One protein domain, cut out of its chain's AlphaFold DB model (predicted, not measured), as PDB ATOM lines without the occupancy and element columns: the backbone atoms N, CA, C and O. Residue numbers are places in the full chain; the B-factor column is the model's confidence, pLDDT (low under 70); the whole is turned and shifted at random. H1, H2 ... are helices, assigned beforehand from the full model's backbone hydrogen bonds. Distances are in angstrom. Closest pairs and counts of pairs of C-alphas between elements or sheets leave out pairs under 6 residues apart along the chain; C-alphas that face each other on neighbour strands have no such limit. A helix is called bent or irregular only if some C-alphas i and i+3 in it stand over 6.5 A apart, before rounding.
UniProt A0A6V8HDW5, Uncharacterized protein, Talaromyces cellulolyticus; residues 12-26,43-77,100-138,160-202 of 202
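What this domain is: This is residues 12 to 26, 43 to 77, 100 to 138 and 160 to 202 of the 202 residues of an uncharacterized protein of Talaromyces cellulolyticus (UniProt A0A6V8HDW5). The model is an elongated group of helices in which H4 and H8 lie side by side and run opposite ways, with H5 near the middle and packing on H6 toward one end. At the other end of the long axis H1 and the longer H2 make a looser part, and the short H3 lies between this part and H5. The printed part has 132 residues with eight named helices, H1 to H8 in order along the chain, and no named strand. The class is all helix, with 92 residues in helices. By its radius of gyration of the C-alphas, 16.0 A, the whole is compact, yet its C-alphas span 53 by 27 by 27 A.

Where its parts are: H1 is residues 13 to 22, beginning at C-alpha 13 (2.995, 36.145, 112.034). H2, residues 45 to 61, is 23.6 A long, and H3 is residues 63 to 67. H4, residues 103 to 118, is 23.9 A long and irregular: C-alphas 114 and 117 are 7.0 A apart. H5 is residues 122 to 131. H6, residues 160 to 174, is 21.2 A long, and H7 is residues 178 to 181. H8, residues 184 to 198, is 21.0 A long and ends at C-alpha 198 (6.350, 37.932, 99.345).

How they stand to each other: H1 and H2 only just touch, with 3 pairs of C-alphas within 8 A, and H2 does so with residues 51 to 55 alone. Their closest C-alphas, of Phe 20 and Val 51, are 6.3 A apart, and they run opposite ways at a steep tilt of 50 degrees. H3 is close to but not clearly touching H1, with the C-alphas of Ile 14 and Leu 65 closest at 6.3 A. H4 and H8 touch at a shallow tilt of 12 degrees, opposite ways, and the closest C-alphas, of Ala 107 and Asn 197, are 5.4 A apart. H6 touches H5 with residues 171 to 174 alone, at a steep tilt of 40 degrees, with the C-alphas of Glu 124 and Ile 174 closest at 5.9 A. H7 is close to but not clearly touching H6, the closest C-alphas, of Ser 172 and Met 178, being 5.9 A apart. Every O i to N i+4 pair is within hydrogen-bond range in H1, H2, H5, H6 and H8, against 10 of 12 in H4 and 0 of 1 in H3, where 2 of 2 O i to N i+3 pairs are; H7 is too short for an i+4 pair.

The domain as a whole: The farthest C-alphas, of Asp 43 and Glu 185, are 53.7 A apart. Residues 27 to 42, 78 to 99 and 139 to 159 are not printed, with gaps between C-alphas of 9.4, 17.6 and 12.4 A. Of the links that are printed whole, H2 to H3, H4 to H5, H6 to H7 and H7 to H8 are tight. The mean pLDDT of the printed part is 88.9, and residues 75 to 77, 138, 160 to 162 and 200 to 202 are under 70.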
ATOM      1  N   THR A  12       1.734  31.554 110.944       96.69
ATOM      2  CA  THR A  12       2.691  32.610 110.607       96.69
ATOM      3  C   THR A  12       2.287  33.928 111.266       96.69
ATOM      4  O   THR A  12       1.112  34.177 111.547       96.69
ATOM      5  N   ASN A  13       3.256  34.821 111.469       96.94
ATOM      6  CA  ASN A  13       2.995  36.145 112.034       96.94
ATOM      7  C   ASN A  13       2.025  36.955 111.158       96.94
ATOM      8  O   ASN A  13       1.223  37.719 111.690       96.94
ATOM      9  N   ILE A  14       2.060  36.763 109.833       95.31
ATOM     10  CA  ILE A  14       1.165  37.452 108.895       95.31
ATOM     11  C   ILE A  14      -0.290  36.968 109.008       95.31
ATOM     12  O   ILE A  14      -1.201  37.790 108.971       95.31
ATOM     13  N   GLU A  15      -0.528  35.671 109.226       93.56
ATOM     14  CA  GLU A  15      -1.879  35.134 109.471       93.56
ATOM     15  C   GLU A  15      -2.444  35.656 110.797       93.56
ATOM     16  O   GLU A  15      -3.604  36.064 110.876       93.56
ATOM     17  N   VAL A  16      -1.607  35.695 111.838       93.94
ATOM     18  CA  VAL A  16      -1.984  36.246 113.147       93.94
ATOM     19  C   VAL A  16      -2.309  37.737 113.031       93.94
ATOM     20  O   VAL A  16      -3.341  38.182 113.535       93.94
ATOM     21  N   LEU A  17      -1.473  38.502 112.324       92.81
ATOM     22  CA  LEU A  17      -1.718  39.916 112.043       92.81
ATOM     23  C   LEU A  17      -3.025  40.112 111.270       92.81
ATOM     24  O   LEU A  17      -3.844  40.931 111.675       92.81
ATOM     25  N   SER A  18      -3.256  39.335 110.209       90.56
ATOM     26  CA  SER A  18      -4.497  39.377 109.430       90.56
ATOM     27  C   SER A  18      -5.725  39.164 110.310       90.56
ATOM     28  O   SER A  18      -6.676  39.950 110.254       90.56
ATOM     29  N   TYR A  19      -5.678  38.166 111.198       89.38
ATOM     30  CA  TYR A  19      -6.764  37.899 112.133       89.38
ATOM     31  C   TYR A  19      -7.053  39.095 113.048       89.38
ATOM     32  O   TYR A  19      -8.219  39.458 113.221       89.38
ATOM     33  N   PHE A  20      -6.023  39.721 113.620       87.81
ATOM     34  CA  PHE A  20      -6.203  40.864 114.518       87.81
ATOM     35  C   PHE A  20      -6.647  42.135 113.791       87.81
ATOM     36  O   PHE A  20      -7.530  42.830 114.290       87.81
ATOM     37  N   THR A  21      -6.140  42.387 112.583       85.94
ATOM     38  CA  THR A  21      -6.602  43.494 111.734       85.94
ATOM     39  C   THR A  21      -8.075  43.333 111.357       85.94
ATOM     40  O   THR A  21      -8.838  44.295 111.383       85.94
ATOM     41  N   ALA A  22      -8.506  42.107 111.057       82.81
ATOM     42  CA  ALA A  22      -9.892  41.800 110.723       82.81
ATOM     43  C   ALA A  22     -10.846  41.861 111.936       82.81
ATOM     44  O   ALA A  22     -12.056  42.019 111.768       82.81
ATOM     45  N   ASN A  23     -10.315  41.750 113.157       78.38
ATOM     46  CA  ASN A  23     -11.079  41.731 114.405       78.38
ATOM     47  C   ASN A  23     -10.601  42.836 115.368       78.38
ATOM     48  O   ASN A  23     -10.014  42.530 116.413       78.38
ATOM     49  N   PRO A  24     -10.866  44.119 115.057       72.31
ATOM     50  CA  PRO A  24     -10.367  45.227 115.857       72.31
ATOM     51  C   PRO A  24     -10.938  45.222 117.290       72.31
ATOM     52  O   PRO A  24     -12.024  44.677 117.540       72.31
ATOM     53  N   PRO A  25     -10.237  45.862 118.246       72.38
ATOM     54  CA  PRO A  25     -10.666  45.968 119.637       72.38
ATOM     55  C   PRO A  25     -12.118  46.445 119.790       72.38
ATOM     56  O   PRO A  25     -12.545  47.432 119.187       72.38
ATOM     57  N   ARG A  26     -12.893  45.763 120.641       70.50
ATOM     58  CA  ARG A  26     -14.265  46.182 120.972       70.50
ATOM     59  C   ARG A  26     -14.239  47.351 121.965       70.50
ATOM     60  O   ARG A  26     -13.315  47.472 122.766       70.50
ATOM     61  N   ASP A  43     -15.596  42.164 129.811       81.31
ATOM     62  CA  ASP A  43     -14.386  42.987 129.858       81.31
ATOM     63  C   ASP A  43     -13.307  42.322 128.997       81.31
ATOM     64  O   ASP A  43     -12.902  41.188 129.248       81.31
ATOM     65  N   LEU A  44     -12.891  43.020 127.943       82.12
ATOM     66  CA  LEU A  44     -11.898  42.560 126.974       82.12
ATOM     67  C   LEU A  44     -10.622  43.404 127.026       82.12
ATOM     68  O   LEU A  44      -9.854  43.393 126.071       82.12
ATOM     69  N   ARG A  45     -10.381  44.143 128.118       83.38
ATOM     70  CA  ARG A  45      -9.209  45.019 128.263       83.38
ATOM     71  C   ARG A  45      -7.895  44.317 127.933       83.38
ATOM     72  O   ARG A  45      -7.160  44.803 127.081       83.38
ATOM     73  N   ASP A  46      -7.649  43.161 128.543       86.50
ATOM     74  CA  ASP A  46      -6.403  42.411 128.344       86.50
ATOM     75  C   ASP A  46      -6.275  41.903 126.901       86.50
ATOM     76  O   ASP A  46      -5.195  41.946 126.317       86.50
ATOM     77  N   HIS A  47      -7.390  41.493 126.285       86.06
ATOM     78  CA  HIS A  47      -7.416  41.142 124.865       86.06
ATOM     79  C   HIS A  47      -7.030  42.348 124.001       86.06
ATOM     80  O   HIS A  47      -6.182  42.221 123.125       86.06
ATOM     81  N   CYS A  48      -7.608  43.524 124.259       84.94
ATOM     82  CA  CYS A  48      -7.279  44.746 123.528       84.94
ATOM     83  C   CYS A  48      -5.797  45.118 123.674       84.94
ATOM     84  O   CYS A  48      -5.183  45.503 122.685       84.94
ATOM     85  N   THR A  49      -5.210  44.940 124.862       89.06
ATOM     86  CA  THR A  49      -3.766  45.116 125.068       89.06
ATOM     87  C   THR A  49      -2.955  44.178 124.177       89.06
ATOM     88  O   THR A  49      -2.053  44.644 123.492       89.06
ATOM     89  N   VAL A  50      -3.299  42.887 124.116       90.50
ATOM     90  CA  VAL A  50      -2.607  41.925 123.238       90.50
ATOM     91  C   VAL A  50      -2.703  42.336 121.768       90.50
ATOM     92  O   VAL A  50      -1.695  42.301 121.069       90.50
ATOM     93  N   VAL A  51      -3.881  42.773 121.307       89.69
ATOM     94  CA  VAL A  51      -4.052  43.264 119.930       89.69
ATOM     95  C   VAL A  51      -3.111  44.439 119.656       89.69
ATOM     96  O   VAL A  51      -2.366  44.413 118.678       89.69
ATOM     97  N   THR A  52      -3.096  45.447 120.532       88.88
ATOM     98  CA  THR A  52      -2.218  46.616 120.394       88.88
ATOM     99  C   THR A  52      -0.739  46.229 120.376       88.88
ATOM    100  O   THR A  52       0.005  46.702 119.520       88.88
ATOM    101  N   GLU A  53      -0.306  45.343 121.272       92.75
ATOM    102  CA  GLU A  53       1.095  44.916 121.339       92.75
ATOM    103  C   GLU A  53       1.542  44.135 120.096       92.75
ATOM    104  O   GLU A  53       2.668  44.316 119.637       92.75
ATOM    105  N   ILE A  54       0.671  43.320 119.495       93.62
ATOM    106  CA  ILE A  54       0.996  42.601 118.252       93.62
ATOM    107  C   ILE A  54       1.229  43.575 117.101       93.62
ATOM    108  O   ILE A  54       2.190  43.423 116.348       93.62
ATOM    109  N   HIS A  55       0.394  44.603 116.982       92.00
ATOM    110  CA  HIS A  55       0.616  45.631 115.976       92.00
ATOM    111  C   HIS A  55       1.897  46.432 116.235       92.00
ATOM    112  O   HIS A  55       2.676  46.629 115.306       92.00
ATOM    113  N   ASN A  56       2.174  46.795 117.493       93.38
ATOM    114  CA  ASN A  56       3.429  47.454 117.870       93.38
ATOM    115  C   ASN A  56       4.658  46.597 117.519       93.38
ATOM    116  O   ASN A  56       5.667  47.129 117.056       93.38
ATOM    117  N   TYR A  57       4.588  45.279 117.737       95.44
ATOM    118  CA  TYR A  57       5.645  44.338 117.365       95.44
ATOM    119  C   TYR A  57       5.893  44.340 115.854       95.44
ATOM    120  O   TYR A  57       7.040  44.437 115.420       95.44
ATOM    121  N   VAL A  58       4.833  44.291 115.043       94.00
ATOM    122  CA  VAL A  58       4.969  44.332 113.581       94.00
ATOM    123  C   VAL A  58       5.573  45.659 113.127       94.00
ATOM    124  O   VAL A  58       6.533  45.654 112.367       94.00
ATOM    125  N   GLU A  59       5.081  46.788 113.631       92.06
ATOM    126  CA  GLU A  59       5.570  48.111 113.225       92.06
ATOM    127  C   GLU A  59       7.037  48.356 113.602       92.06
ATOM    128  O   GLU A  59       7.771  48.982 112.840       92.06
ATOM    129  N   ARG A  60       7.477  47.877 114.773       92.25
ATOM    130  CA  ARG A  60       8.813  48.190 115.310       92.25
ATOM    131  C   ARG A  60       9.857  47.114 115.058       92.25
ATOM    132  O   ARG A  60      11.035  47.433 114.942       92.25
ATOM    133  N   THR A  61       9.458  45.849 115.060       91.94
ATOM    134  CA  THR A  61      10.385  44.707 115.073       91.94
ATOM    135  C   THR A  61      10.307  43.881 113.799       91.94
ATOM    136  O   THR A  61      11.312  43.311 113.388       91.94
ATOM    137  N   SER A  62       9.144  43.800 113.153       92.38
ATOM    138  CA  SER A  62       8.965  43.004 111.931       92.38
ATOM    139  C   SER A  62       8.234  43.776 110.827       92.38
ATOM    140  O   SER A  62       7.209  43.306 110.324       92.38
ATOM    141  N   PRO A  63       8.752  44.959 110.428       91.56
ATOM    142  CA  PRO A  63       8.082  45.825 109.458       91.56
ATOM    143  C   PRO A  63       7.993  45.193 108.065       91.56
ATOM    144  O   PRO A  63       7.117  45.552 107.281       91.56
ATOM    145  N   HIS A  64       8.840  44.202 107.763       90.62
ATOM    146  CA  HIS A  64       8.810  43.450 106.509       90.62
ATOM    147  C   HIS A  64       7.473  42.746 106.261       90.62
ATOM    148  O   HIS A  64       7.081  42.591 105.109       90.62
ATOM    149  N   LEU A  65       6.740  42.372 107.316       92.94
ATOM    150  CA  LEU A  65       5.412  41.762 107.196       92.94
ATOM    151  C   LEU A  65       4.390  42.715 106.562       92.94
ATOM    152  O   LEU A  65       3.413  42.265 105.972       92.94
ATOM    153  N   LEU A  66       4.611  44.030 106.655       90.88
ATOM    154  CA  LEU A  66       3.764  45.035 106.009       90.88
ATOM    155  C   LEU A  66       4.053  45.171 104.509       90.88
ATOM    156  O   LEU A  66       3.228  45.722 103.787       90.88
ATOM    157  N   ALA A  67       5.203  44.677 104.041       89.88
ATOM    158  CA  ALA A  67       5.551  44.626 102.623       89.88
ATOM    159  C   ALA A  67       5.014  43.366 101.924       89.88
ATOM    160  O   ALA A  67       5.145  43.244 100.707       89.88
ATOM    161  N   TYR A  68       4.426  42.434 102.679       93.50
ATOM    162  CA  TYR A  68       3.847  41.218 102.120       93.50
ATOM    163  C   TYR A  68       2.619  41.530 101.263       93.50
ATOM    164  O   TYR A  68       2.008  42.592 101.414       93.50
ATOM    165  N   PRO A  69       2.223  40.608 100.365       93.06
ATOM    166  CA  PRO A  69       0.974  40.730  99.638       93.06
ATOM    167  C   PRO A  69      -0.181  40.999 100.592       93.06
ATOM    168  O   PRO A  69      -0.189  40.538 101.736       93.06
ATOM    169  N   ARG A  70      -1.173  41.745 100.106       91.06
ATOM    170  CA  ARG A  70      -2.289  42.199 100.926       91.06
ATOM    171  C   ARG A  70      -2.932  41.043 101.699       91.06
ATOM    172  O   ARG A  70      -3.447  40.091 101.111       91.06
ATOM    173  N   TYR A  71      -2.933  41.177 103.020       89.69
ATOM    174  CA  TYR A  71      -3.460  40.196 103.970       89.69
ATOM    175  C   TYR A  71      -4.867  40.550 104.482       89.69
ATOM    176  O   TYR A  71      -5.414  39.857 105.337       89.69
ATOM    177  N   THR A  72      -5.461  41.633 103.971       87.56
ATOM    178  CA  THR A  72      -6.831  42.079 104.259       87.56
ATOM    179  C   THR A  72      -7.730  41.951 103.022       87.56
ATOM    180  O   THR A  72      -7.281  42.038 101.874       87.56
ATOM    181  N   HIS A  73      -9.032  41.754 103.249       81.69
ATOM    182  CA  HIS A  73     -10.036  41.713 102.176       81.69
ATOM    183  C   HIS A  73     -10.484  43.104 101.716       81.69
ATOM    184  O   HIS A  73     -10.818  43.294 100.546       81.69
ATOM    185  N   ASP A  74     -10.485  44.081 102.622       74.31
ATOM    186  CA  ASP A  74     -10.899  45.446 102.320       74.31
ATOM    187  C   ASP A  74      -9.746  46.220 101.671       74.31
ATOM    188  O   ASP A  74      -8.706  46.453 102.284       74.31
ATOM    189  N   SER A  75      -9.938  46.626 100.414       62.28
ATOM    190  CA  SER A  75      -8.943  47.401  99.659       62.28
ATOM    191  C   SER A  75      -8.854  48.865 100.117       62.28
ATOM    192  O   SER A  75      -7.965  49.579  99.665       62.28
ATOM    193  N   SER A  76      -9.785  49.329 100.961       55.97
ATOM    194  CA  SER A  76      -9.883  50.724 101.413       55.97
ATOM    195  C   SER A  76      -9.252  50.991 102.783       55.97
ATOM    196  O   SER A  76      -9.052  52.149 103.152       55.97
ATOM    197  N   GLN A  77      -8.910  49.941 103.534       54.78
ATOM    198  CA  GLN A  77      -8.236  50.078 104.819       54.78
ATOM    199  C   GLN A  77      -6.728  50.148 104.593       54.78
ATOM    200  O   GLN A  77      -6.095  49.147 104.268       54.78
ATOM    201  N   GLU A 100     -12.921  33.274 101.366       87.88
ATOM    202  CA  GLU A 100     -12.107  33.505 100.181       87.88
ATOM    203  C   GLU A 100     -10.643  33.710 100.598       87.88
ATOM    204  O   GLU A 100     -10.400  34.408 101.575       87.88
ATOM    205  N   PRO A 101      -9.658  33.119  99.903       90.81
ATOM    206  CA  PRO A 101      -8.252  33.338 100.223       90.81
ATOM    207  C   PRO A 101      -7.810  34.758  99.848       90.81
ATOM    208  O   PRO A 101      -8.051  35.231  98.735       90.81
ATOM    209  N   THR A 102      -7.101  35.423 100.756       91.00
ATOM    210  CA  THR A 102      -6.429  36.700 100.495       91.00
ATOM    211  C   THR A 102      -5.266  36.530  99.502       91.00
ATOM    212  O   THR A 102      -4.771  35.419  99.270       91.00
ATOM    213  N   PRO A 103      -4.777  37.623  98.887       92.81
ATOM    214  CA  PRO A 103      -3.519  37.597  98.143       92.81
ATOM    215  C   PRO A 103      -2.350  37.019  98.955       92.81
ATOM    216  O   PRO A 103      -1.587  36.221  98.409       92.81
ATOM    217  N   ALA A 104      -2.257  37.346 100.250       93.00
ATOM    218  CA  ALA A 104      -1.278  36.758 101.164       93.00
ATOM    219  C   ALA A 104      -1.418  35.231 101.265       93.00
ATOM    220  O   ALA A 104      -0.428  34.524 101.110       93.00
ATOM    221  N   ASP A 105      -2.635  34.703 101.425       94.25
ATOM    222  CA  ASP A 105      -2.866  33.251 101.524       94.25
ATOM    223  C   ASP A 105      -2.422  32.511 100.256       94.25
ATOM    224  O   ASP A 105      -1.838  31.424 100.307       94.25
ATOM    225  N   ASN A 106      -2.687  33.111  99.093       95.31
ATOM    226  CA  ASN A 106      -2.260  32.561  97.813       95.31
ATOM    227  C   ASN A 106      -0.733  32.607  97.661       95.31
ATOM    228  O   ASN A 106      -0.148  31.643  97.170       95.31
ATOM    229  N   ALA A 107      -0.087  33.688  98.100       95.81
ATOM    230  CA  ALA A 107       1.366  33.815  98.087       95.81
ATOM    231  C   ALA A 107       2.040  32.812  99.033       95.81
ATOM    232  O   ALA A 107       2.951  32.101  98.616       95.81
ATOM    233  N   LEU A 108       1.541  32.664 100.263       96.12
ATOM    234  CA  LEU A 108       2.030  31.668 101.221       96.12
ATOM    235  C   LEU A 108       1.905  30.247 100.660       96.12
ATOM    236  O   LEU A 108       2.839  29.451 100.757       96.12
ATOM    237  N   ARG A 109       0.778  29.932 100.008       96.75
ATOM    238  CA  ARG A 109       0.587  28.633  99.348       96.75
ATOM    239  C   ARG A 109       1.616  28.395  98.243       96.75
ATOM    240  O   ARG A 109       2.119  27.278  98.147       96.75
ATOM    241  N   LYS A 110       1.924  29.412  97.433       97.06
ATOM    242  CA  LYS A 110       2.955  29.323  96.390       97.06
ATOM    243  C   LYS A 110       4.344  29.122  96.982       97.06
ATOM    244  O   LYS A 110       5.012  28.182  96.576       97.06
ATOM    245  N   VAL A 111       4.726  29.901  97.997       97.06
ATOM    246  CA  VAL A 111       6.012  29.739  98.699       97.06
ATOM    247  C   VAL A 111       6.171  28.312  99.216       97.06
ATOM    248  O   VAL A 111       7.181  27.673  98.951       97.06
ATOM    249  N   VAL A 112       5.159  27.762  99.892       97.06
ATOM    250  CA  VAL A 112       5.222  26.382 100.406       97.06
ATOM    251  C   VAL A 112       5.380  25.356  99.277       97.06
ATOM    252  O   VAL A 112       6.099  24.372  99.442       97.06
ATOM    253  N   GLN A 113       4.725  25.563  98.132       97.62
ATOM    254  CA  GLN A 113       4.835  24.669  96.975       97.62
ATOM    255  C   GLN A 113       6.202  24.764  96.291       97.62
ATOM    256  O   GLN A 113       6.780  23.736  95.947       97.62
ATOM    257  N   GLU A 114       6.724  25.976  96.113       97.69
ATOM    258  CA  GLU A 114       8.000  26.232  95.439       97.69
ATOM    259  C   GLU A 114       9.204  25.882  96.316       97.69
ATOM    260  O   GLU A 114      10.234  25.476  95.788       97.69
ATOM    261  N   LEU A 115       9.068  25.953  97.646       97.38
ATOM    262  CA  LEU A 115      10.116  25.536  98.578       97.38
ATOM    263  C   LEU A 115      10.166  24.018  98.821       97.38
ATOM    264  O   LEU A 115      11.145  23.516  99.375       97.38
ATOM    265  N   ALA A 116       9.139  23.271  98.406       96.31
ATOM    266  CA  ALA A 116       9.053  21.827  98.627       96.31
ATOM    267  C   ALA A 116      10.274  21.017  98.123       96.31
ATOM    268  O   ALA A 116      10.680  20.092  98.830       96.31
ATOM    269  N   PRO A 117      10.903  21.332  96.969       96.75
ATOM    270  CA  PRO A 117      12.072  20.598  96.475       96.75
ATOM    271  C   PRO A 117      13.312  20.694  97.373       96.75
ATOM    272  O   PRO A 117      14.147  19.794  97.342       96.75
ATOM    273  N   TYR A 118      13.425  21.743  98.194       96.31
ATOM    274  CA  TYR A 118      14.597  21.984  99.046       96.31
ATOM    275  C   TYR A 118      14.564  21.201 100.366       96.31
ATOM    276  O   TYR A 118      15.466  21.342 101.185       96.31
ATOM    277  N   ASN A 119      13.534  20.369 100.588       94.44
ATOM    278  CA  ASN A 119      13.387  19.528 101.784       94.44
ATOM    279  C   ASN A 119      13.549  20.308 103.102       94.44
ATOM    280  O   ASN A 119      14.146  19.824 104.068       94.44
ATOM    281  N   LEU A 120      13.014  21.530 103.130       96.62
ATOM    282  CA  LEU A 120      12.953  22.340 104.338       96.62
ATOM    283  C   LEU A 120      11.874  21.794 105.278       96.62
ATOM    284  O   LEU A 120      10.786  21.391 104.857       96.62
ATOM    285  N   THR A 121      12.156  21.801 106.575       96.56
ATOM    286  CA  THR A 121      11.175  21.445 107.596       96.56
ATOM    287  C   THR A 121      10.105  22.531 107.714       96.56
ATOM    288  O   THR A 121      10.306  23.694 107.361       96.56
ATOM    289  N   LYS A 122       8.950  22.181 108.291       95.06
ATOM    290  CA  LYS A 122       7.882  23.158 108.556       95.06
ATOM    291  C   LYS A 122       8.367  24.328 109.426       95.06
ATOM    292  O   LYS A 122       7.925  25.456 109.230       95.06
ATOM    293  N   GLY A 123       9.266  24.042 110.375       96.06
ATOM    294  CA  GLY A 123       9.895  25.036 111.244       96.06
ATOM    295  C   GLY A 123      10.839  25.967 110.484       96.06
ATOM    296  O   GLY A 123      10.827  27.170 110.707       96.06
ATOM    297  N   GLU A 124      11.601  25.443 109.528       97.44
ATOM    298  CA  GLU A 124      12.469  26.265 108.680       97.44
ATOM    299  C   GLU A 124      11.627  27.199 107.798       97.44
ATOM    300  O   GLU A 124      11.831  28.410 107.809       97.44
ATOM    301  N   VAL A 125      10.600  26.672 107.119       97.44
ATOM    302  CA  VAL A 125       9.723  27.474 106.245       97.44
ATOM    303  C   VAL A 125       8.990  28.573 107.021       97.44
ATOM    304  O   VAL A 125       8.949  29.717 106.570       97.44
ATOM    305  N   ILE A 126       8.437  28.264 108.202       97.06
ATOM    306  CA  ILE A 126       7.729  29.276 109.002       97.06
ATOM    307  C   ILE A 126       8.681  30.373 109.495       97.06
ATOM    308  O   ILE A 126       8.290  31.537 109.548       97.06
ATOM    309  N   MET A 127       9.936  30.030 109.804       97.31
ATOM    310  CA  MET A 127      10.951  30.998 110.216       97.31
ATOM    311  C   MET A 127      11.410  31.884 109.058       97.31
ATOM    312  O   MET A 127      11.550  33.089 109.258       97.31
ATOM    313  N   LEU A 128      11.565  31.336 107.846       96.56
ATOM    314  CA  LEU A 128      11.870  32.128 106.647       96.56
ATOM    315  C   LEU A 128      10.799  33.192 106.389       96.56
ATOM    316  O   LEU A 128      11.130  34.353 106.147       96.56
ATOM    317  N   ILE A 129       9.524  32.809 106.503       96.56
ATOM    318  CA  ILE A 129       8.379  33.718 106.361       96.56
ATOM    319  C   ILE A 129       8.367  34.738 107.509       96.56
ATOM    320  O   ILE A 129       8.323  35.941 107.287       96.56
ATOM    321  N   ASN A 130       8.456  34.301 108.765       96.31
ATOM    322  CA  ASN A 130       8.345  35.218 109.901       96.31
ATOM    323  C   ASN A 130       9.490  36.237 109.972       96.31
ATOM    324  O   ASN A 130       9.263  37.351 110.440       96.31
ATOM    325  N   LEU A 131      10.688  35.887 109.494       95.06
ATOM    326  CA  LEU A 131      11.855  36.773 109.467       95.06
ATOM    327  C   LEU A 131      12.042  37.516 108.136       95.06
ATOM    328  O   LEU A 131      12.925  38.362 108.046       95.06
ATOM    329  N   GLY A 132      11.239  37.218 107.110       93.00
ATOM    330  CA  GLY A 132      11.359  37.871 105.805       93.00
ATOM    331  C   GLY A 132      12.684  37.587 105.096       93.00
ATOM    332  O   GLY A 132      13.210  38.456 104.404       93.00
ATOM    333  N   VAL A 133      13.246  36.388 105.271       93.81
ATOM    334  CA  VAL A 133      14.522  36.022 104.640       93.81
ATOM    335  C   VAL A 133      14.358  36.012 103.119       93.81
ATOM    336  O   VAL A 133      13.459  35.360 102.595       93.81
ATOM    337  N   GLY A 134      15.230  36.735 102.414       89.38
ATOM    338  CA  GLY A 134      15.182  36.889 100.961       89.38
ATOM    339  C   GLY A 134      14.215  37.964 100.459       89.38
ATOM    340  O   GLY A 134      14.186  38.207  99.261       89.38
ATOM    341  N   VAL A 135      13.449  38.630 101.332       90.31
ATOM    342  CA  VAL A 135      12.517  39.694 100.930       90.31
ATOM    343  C   VAL A 135      13.213  41.050 100.956       90.31
ATOM    344  O   VAL A 135      13.600  41.536 102.025       90.31
ATOM    345  N   LYS A 136      13.318  41.703  99.792       84.25
ATOM    346  CA  LYS A 136      13.953  43.021  99.685       84.25
ATOM    347  C   LYS A 136      13.164  44.067 100.464       84.25
ATOM    348  O   LYS A 136      12.010  44.367 100.158       84.25
ATOM    349  N   GLN A 137      13.807  44.676 101.456       71.75
ATOM    350  CA  GLN A 137      13.219  45.808 102.159       71.75
ATOM    351  C   GLN A 137      13.247  47.034 101.244       71.75
ATOM    352  O   GLN A 137      14.300  47.426 100.737       71.75
ATOM    353  N   LYS A 138      12.100  47.698 101.063       64.88
ATOM    354  CA  LYS A 138      12.105  49.064 100.528       64.88
ATOM    355  C   LYS A 138      12.818  49.923 101.566       64.88
ATOM    356  O   LYS A 138      12.243  50.187 102.620       64.88
ATOM    357  N   GLY A 160      22.883  44.976  96.703       53.38
ATOM    358  CA  GLY A 160      22.444  43.603  96.421       53.38
ATOM    359  C   GLY A 160      23.326  42.514  97.039       53.38
ATOM    360  O   GLY A 160      22.811  41.477  97.451       53.38
ATOM    361  N   GLU A 161      24.640  42.741  97.116       56.72
ATOM    362  CA  GLU A 161      25.588  41.759  97.664       56.72
ATOM    363  C   GLU A 161      25.552  41.735  99.199       56.72
ATOM    364  O   GLU A 161      25.533  40.658  99.799       56.72
ATOM    365  N   ASP A 162      25.446  42.911  99.828       63.84
ATOM    366  CA  ASP A 162      25.337  43.041 101.285       63.84
ATOM    367  C   ASP A 162      24.032  42.424 101.819       63.84
ATOM    368  O   ASP A 162      24.051  41.680 102.806       63.84
ATOM    369  N   ASP A 163      22.905  42.651 101.129       75.25
ATOM    370  CA  ASP A 163      21.614  42.047 101.477       75.25
ATOM    371  C   ASP A 163      21.673  40.514 101.337       75.25
ATOM    372  O   ASP A 163      21.182  39.778 102.198       75.25
ATOM    373  N   MET A 164      22.340  40.002 100.295       75.56
ATOM    374  CA  MET A 164      22.515  38.563 100.088       75.56
ATOM    375  C   MET A 164      23.375  37.917 101.182       75.56
ATOM    376  O   MET A 164      23.030  36.837 101.670       75.56
ATOM    377  N   TYR A 165      24.464  38.568 101.606       83.06
ATOM    378  CA  TYR A 165      25.294  38.072 102.706       83.06
ATOM    379  C   TYR A 165      24.518  38.061 104.032       83.06
ATOM    380  O   TYR A 165      24.576  37.080 104.779       83.06
ATOM    381  N   GLY A 166      23.716  39.101 104.286       87.81
ATOM    382  CA  GLY A 166      22.812  39.165 105.436       87.81
ATOM    383  C   GLY A 166      21.775  38.038 105.435       87.81
ATOM    384  O   GLY A 166      21.603  37.347 106.441       87.81
ATOM    385  N   HIS A 167      21.124  37.784 104.299       89.94
ATOM    386  CA  HIS A 167      20.151  36.698 104.174       89.94
ATOM    387  C   HIS A 167      20.787  35.306 104.284       89.94
ATOM    388  O   HIS A 167      20.188  34.425 104.900       89.94
ATOM    389  N   LYS A 168      22.011  35.108 103.774       92.44
ATOM    390  CA  LYS A 168      22.777  33.863 103.959       92.44
ATOM    391  C   LYS A 168      23.103  33.617 105.433       92.44
ATOM    392  O   LYS A 168      22.945  32.496 105.910       92.44
ATOM    393  N   ALA A 169      23.494  34.661 106.166       91.56
ATOM    394  CA  ALA A 169      23.740  34.566 107.602       91.56
ATOM    395  C   ALA A 169      22.461  34.244 108.391       91.56
ATOM    396  O   ALA A 169      22.501  33.444 109.318       91.56
ATOM    397  N   LEU A 170      21.309  34.813 108.023       92.19
ATOM    398  CA  LEU A 170      20.035  34.437 108.647       92.19
ATOM    399  C   LEU A 170      19.654  32.991 108.319       92.19
ATOM    400  O   LEU A 170      19.256  32.248 109.214       92.19
ATOM    401  N   LEU A 171      19.815  32.565 107.064       94.06
ATOM    402  CA  LEU A 171      19.494  31.204 106.644       94.06
ATOM    403  C   LEU A 171      20.314  30.158 107.414       94.06
ATOM    404  O   LEU A 171      19.743  29.159 107.845       94.06
ATOM    405  N   SER A 172      21.599  30.419 107.680       93.88
ATOM    406  CA  SER A 172      22.453  29.504 108.453       93.88
ATOM    407  C   SER A 172      22.060  29.391 109.930       93.88
ATOM    408  O   SER A 172      22.380  28.393 110.571       93.88
ATOM    409  N   THR A 173      21.338  30.376 110.477       94.44
ATOM    410  CA  THR A 173      20.758  30.282 111.831       94.44
ATOM    411  C   THR A 173      19.449  29.493 111.875       94.44
ATOM    412  O   THR A 173      19.049  29.042 112.946       94.44
ATOM    413  N   ILE A 174      18.770  29.346 110.733       95.75
ATOM    414  CA  ILE A 174      17.467  28.675 110.618       95.75
ATOM    415  C   ILE A 174      17.642  27.210 110.217       95.75
ATOM    416  O   ILE A 174      16.969  26.343 110.769       95.75
ATOM    417  N   VAL A 175      18.512  26.949 109.239       95.50
ATOM    418  CA  VAL A 175      18.740  25.624 108.657       95.50
ATOM    419  C   VAL A 175      19.991  25.020 109.282       95.50
ATOM    420  O   VAL A 175      21.109  25.469 109.032       95.50
ATOM    421  N   GLU A 176      19.806  23.974 110.081       93.81
ATOM    422  CA  GLU A 176      20.925  23.199 110.619       93.81
ATOM    423  C   GLU A 176      21.662  22.471 109.488       93.81
ATOM    424  O   GLU A 176      21.028  21.985 108.547       93.81
ATOM    425  N   GLU A 177      22.995  22.407 109.594       92.44
ATOM    426  CA  GLU A 177      23.877  21.761 108.605       92.44
ATOM    427  C   GLU A 177      23.657  22.302 107.174       92.44
ATOM    428  O   GLU A 177      23.742  21.576 106.184       92.44
ATOM    429  N   MET A 178      23.361  23.608 107.061       92.50
ATOM    430  CA  MET A 178      22.992  24.277 105.805       92.50
ATOM    431  C   MET A 178      23.963  23.987 104.653       92.50
ATOM    432  O   MET A 178      23.512  23.686 103.552       92.50
ATOM    433  N   GLU A 179      25.274  24.055 104.900       89.44
ATOM    434  CA  GLU A 179      26.311  23.861 103.873       89.44
ATOM    435  C   GLU A 179      26.349  22.431 103.311       89.44
ATOM    436  O   GLU A 179      26.793  22.223 102.183       89.44
ATOM    437  N   GLU A 180      25.868  21.445 104.072       93.06
ATOM    438  CA  GLU A 180      25.787  20.047 103.637       93.06
ATOM    439  C   GLU A 180      24.465  19.745 102.917       93.06
ATOM    440  O   GLU A 180      24.405  18.859 102.063       93.06
ATOM    441  N   ARG A 181      23.400  20.484 103.255       95.06
ATOM    442  CA  ARG A 181      22.039  20.260 102.741       95.06
ATOM    443  C   ARG A 181      21.708  21.066 101.491       95.06
ATOM    444  O   ARG A 181      20.906  20.595 100.686       95.06
ATOM    445  N   LEU A 182      22.254  22.273 101.355       94.50
ATOM    446  CA  LEU A 182      21.879  23.232 100.315       94.50
ATOM    447  C   LEU A 182      23.116  23.755  99.589       94.50
ATOM    448  O   LEU A 182      24.069  24.230 100.206       94.50
ATOM    449  N   SER A 183      23.073  23.726  98.259       94.75
ATOM    450  CA  SER A 183      24.085  24.394  97.444       94.75
ATOM    451  C   SER A 183      23.888  25.915  97.444       94.75
ATOM    452  O   SER A 183      22.824  26.432  97.794       94.75
ATOM    453  N   GLU A 184      24.899  26.669  97.001       92.12
ATOM    454  CA  GLU A 184      24.747  28.122  96.836       92.12
ATOM    455  C   GLU A 184      23.673  28.495  95.808       92.12
ATOM    456  O   GLU A 184      22.973  29.493  95.982       92.12
ATOM    457  N   GLU A 185      23.485  27.664  94.782       94.25
ATOM    458  CA  GLU A 185      22.421  27.828  93.789       94.25
ATOM    459  C   GLU A 185      21.029  27.610  94.399       94.25
ATOM    460  O   GLU A 185      20.097  28.370  94.113       94.25
ATOM    461  N   ASP A 186      20.897  26.635  95.302       95.38
ATOM    462  CA  ASP A 186      19.656  26.395  96.039       95.38
ATOM    463  C   ASP A 186      19.321  27.576  96.952       95.38
ATOM    464  O   ASP A 186      18.190  28.057  96.943       95.38
ATOM    465  N   MET A 187      20.310  28.102  97.687       94.06
ATOM    466  CA  MET A 187      20.129  29.275  98.552       94.06
ATOM    467  C   MET A 187      19.651  30.498  97.760       94.06
ATOM    468  O   MET A 187      18.684  31.153  98.150       94.06
ATOM    469  N   MET A 188      20.281  30.778  96.615       92.94
ATOM    470  CA  MET A 188      19.854  31.862  95.724       92.94
ATOM    471  C   MET A 188      18.428  31.657  95.214       92.94
ATOM    472  O   MET A 188      17.644  32.606  95.152       92.94
ATOM    473  N   SER A 189      18.076  30.418  94.875       95.38
ATOM    474  CA  SER A 189      16.736  30.083  94.402       95.38
ATOM    475  C   SER A 189      15.682  30.271  95.495       95.38
ATOM    476  O   SER A 189      14.633  30.852  95.222       95.38
ATOM    477  N   ILE A 190      15.979  29.871  96.738       95.62
ATOM    478  CA  ILE A 190      15.115  30.100  97.906       95.62
ATOM    479  C   ILE A 190      14.879  31.599  98.107       95.62
ATOM    480  O   ILE A 190      13.730  32.022  98.226       95.62
ATOM    481  N   PHE A 191      15.932  32.423  98.099       94.75
ATOM    482  CA  PHE A 191      15.776  33.873  98.264       94.75
ATOM    483  C   PHE A 191      14.943  34.491  97.144       94.75
ATOM    484  O   PHE A 191      14.078  35.320  97.415       94.75
ATOM    485  N   ARG A 192      15.138  34.039  95.901       94.06
ATOM    486  CA  ARG A 192      14.328  34.490  94.767       94.06
ATOM    487  C   ARG A 192      12.851  34.127  94.937       94.06
ATOM    488  O   ARG A 192      12.006  34.994  94.753       94.06
ATOM    489  N   ILE A 193      12.545  32.888  95.329       96.00
ATOM    490  CA  ILE A 193      11.169  32.428  95.592       96.00
ATOM    491  C   ILE A 193      10.503  33.304  96.659       96.00
ATOM    492  O   ILE A 193       9.347  33.707  96.501       96.00
ATOM    493  N   MET A 194      11.231  33.625  97.733       95.25
ATOM    494  CA  MET A 194      10.734  34.481  98.810       95.25
ATOM    495  C   MET A 194      10.455  35.909  98.321       95.25
ATOM    496  O   MET A 194       9.370  36.431  98.576       95.25
ATOM    497  N   ASP A 195      11.381  36.527  97.584       93.12
ATOM    498  CA  ASP A 195      11.222  37.889  97.050       93.12
ATOM    499  C   ASP A 195      10.069  37.985  96.038       93.12
ATOM    500  O   ASP A 195       9.229  38.880  96.122       93.12
ATOM    501  N   GLU A 196       9.980  37.036  95.103       93.50
ATOM    502  CA  GLU A 196       8.966  37.033  94.042       93.50
ATOM    503  C   GLU A 196       7.548  36.907  94.610       93.50
ATOM    504  O   GLU A 196       6.631  37.626  94.191       93.50
ATOM    505  N   ASN A 197       7.368  36.021  95.594       94.56
ATOM    506  CA  ASN A 197       6.054  35.743  96.163       94.56
ATOM    507  C   ASN A 197       5.676  36.688  97.314       94.56
ATOM    508  O   ASN A 197       4.492  36.988  97.458       94.56
ATOM    509  N   LEU A 198       6.632  37.146  98.133       93.12
ATOM    510  CA  LEU A 198       6.350  37.932  99.345       93.12
ATOM    511  C   LEU A 198       6.867  39.377  99.296       93.12
ATOM    512  O   LEU A 198       6.333  40.219 100.010       93.12
ATOM    513  N   GLY A 199       7.862  39.703  98.471       84.25
ATOM    514  CA  GLY A 199       8.416  41.064  98.358       84.25
ATOM    515  C   GLY A 199       7.662  41.993  97.406       84.25
ATOM    516  O   GLY A 199       7.885  43.205  97.399       84.25
ATOM    517  N   SER A 200       6.739  41.454  96.611       68.75
ATOM    518  CA  SER A 200       5.982  42.195  95.597       68.75
ATOM    519  C   SER A 200       4.717  42.896  96.124       68.75
ATOM    520  O   SER A 200       3.946  43.436  95.330       68.75
ATOM    521  N   GLY A 201       4.488  42.923  97.444       59.41
ATOM    522  CA  GLY A 201       3.239  43.402  98.040       59.41
ATOM    523  C   GLY A 201       2.943  44.898  97.845       59.41
ATOM    524  O   GLY A 201       3.712  45.777  98.254       59.41
ATOM    525  N   GLN A 202       1.778  45.165  97.242       44.78
ATOM    526  CA  GLN A 202       0.923  46.347  97.415       44.78
ATOM    527  C   GLN A 202      -0.510  45.875  97.679       44.78
ATOM    528  O   GLN A 202      -0.943  44.901  97.017       44.78
TER     529      GLN A 202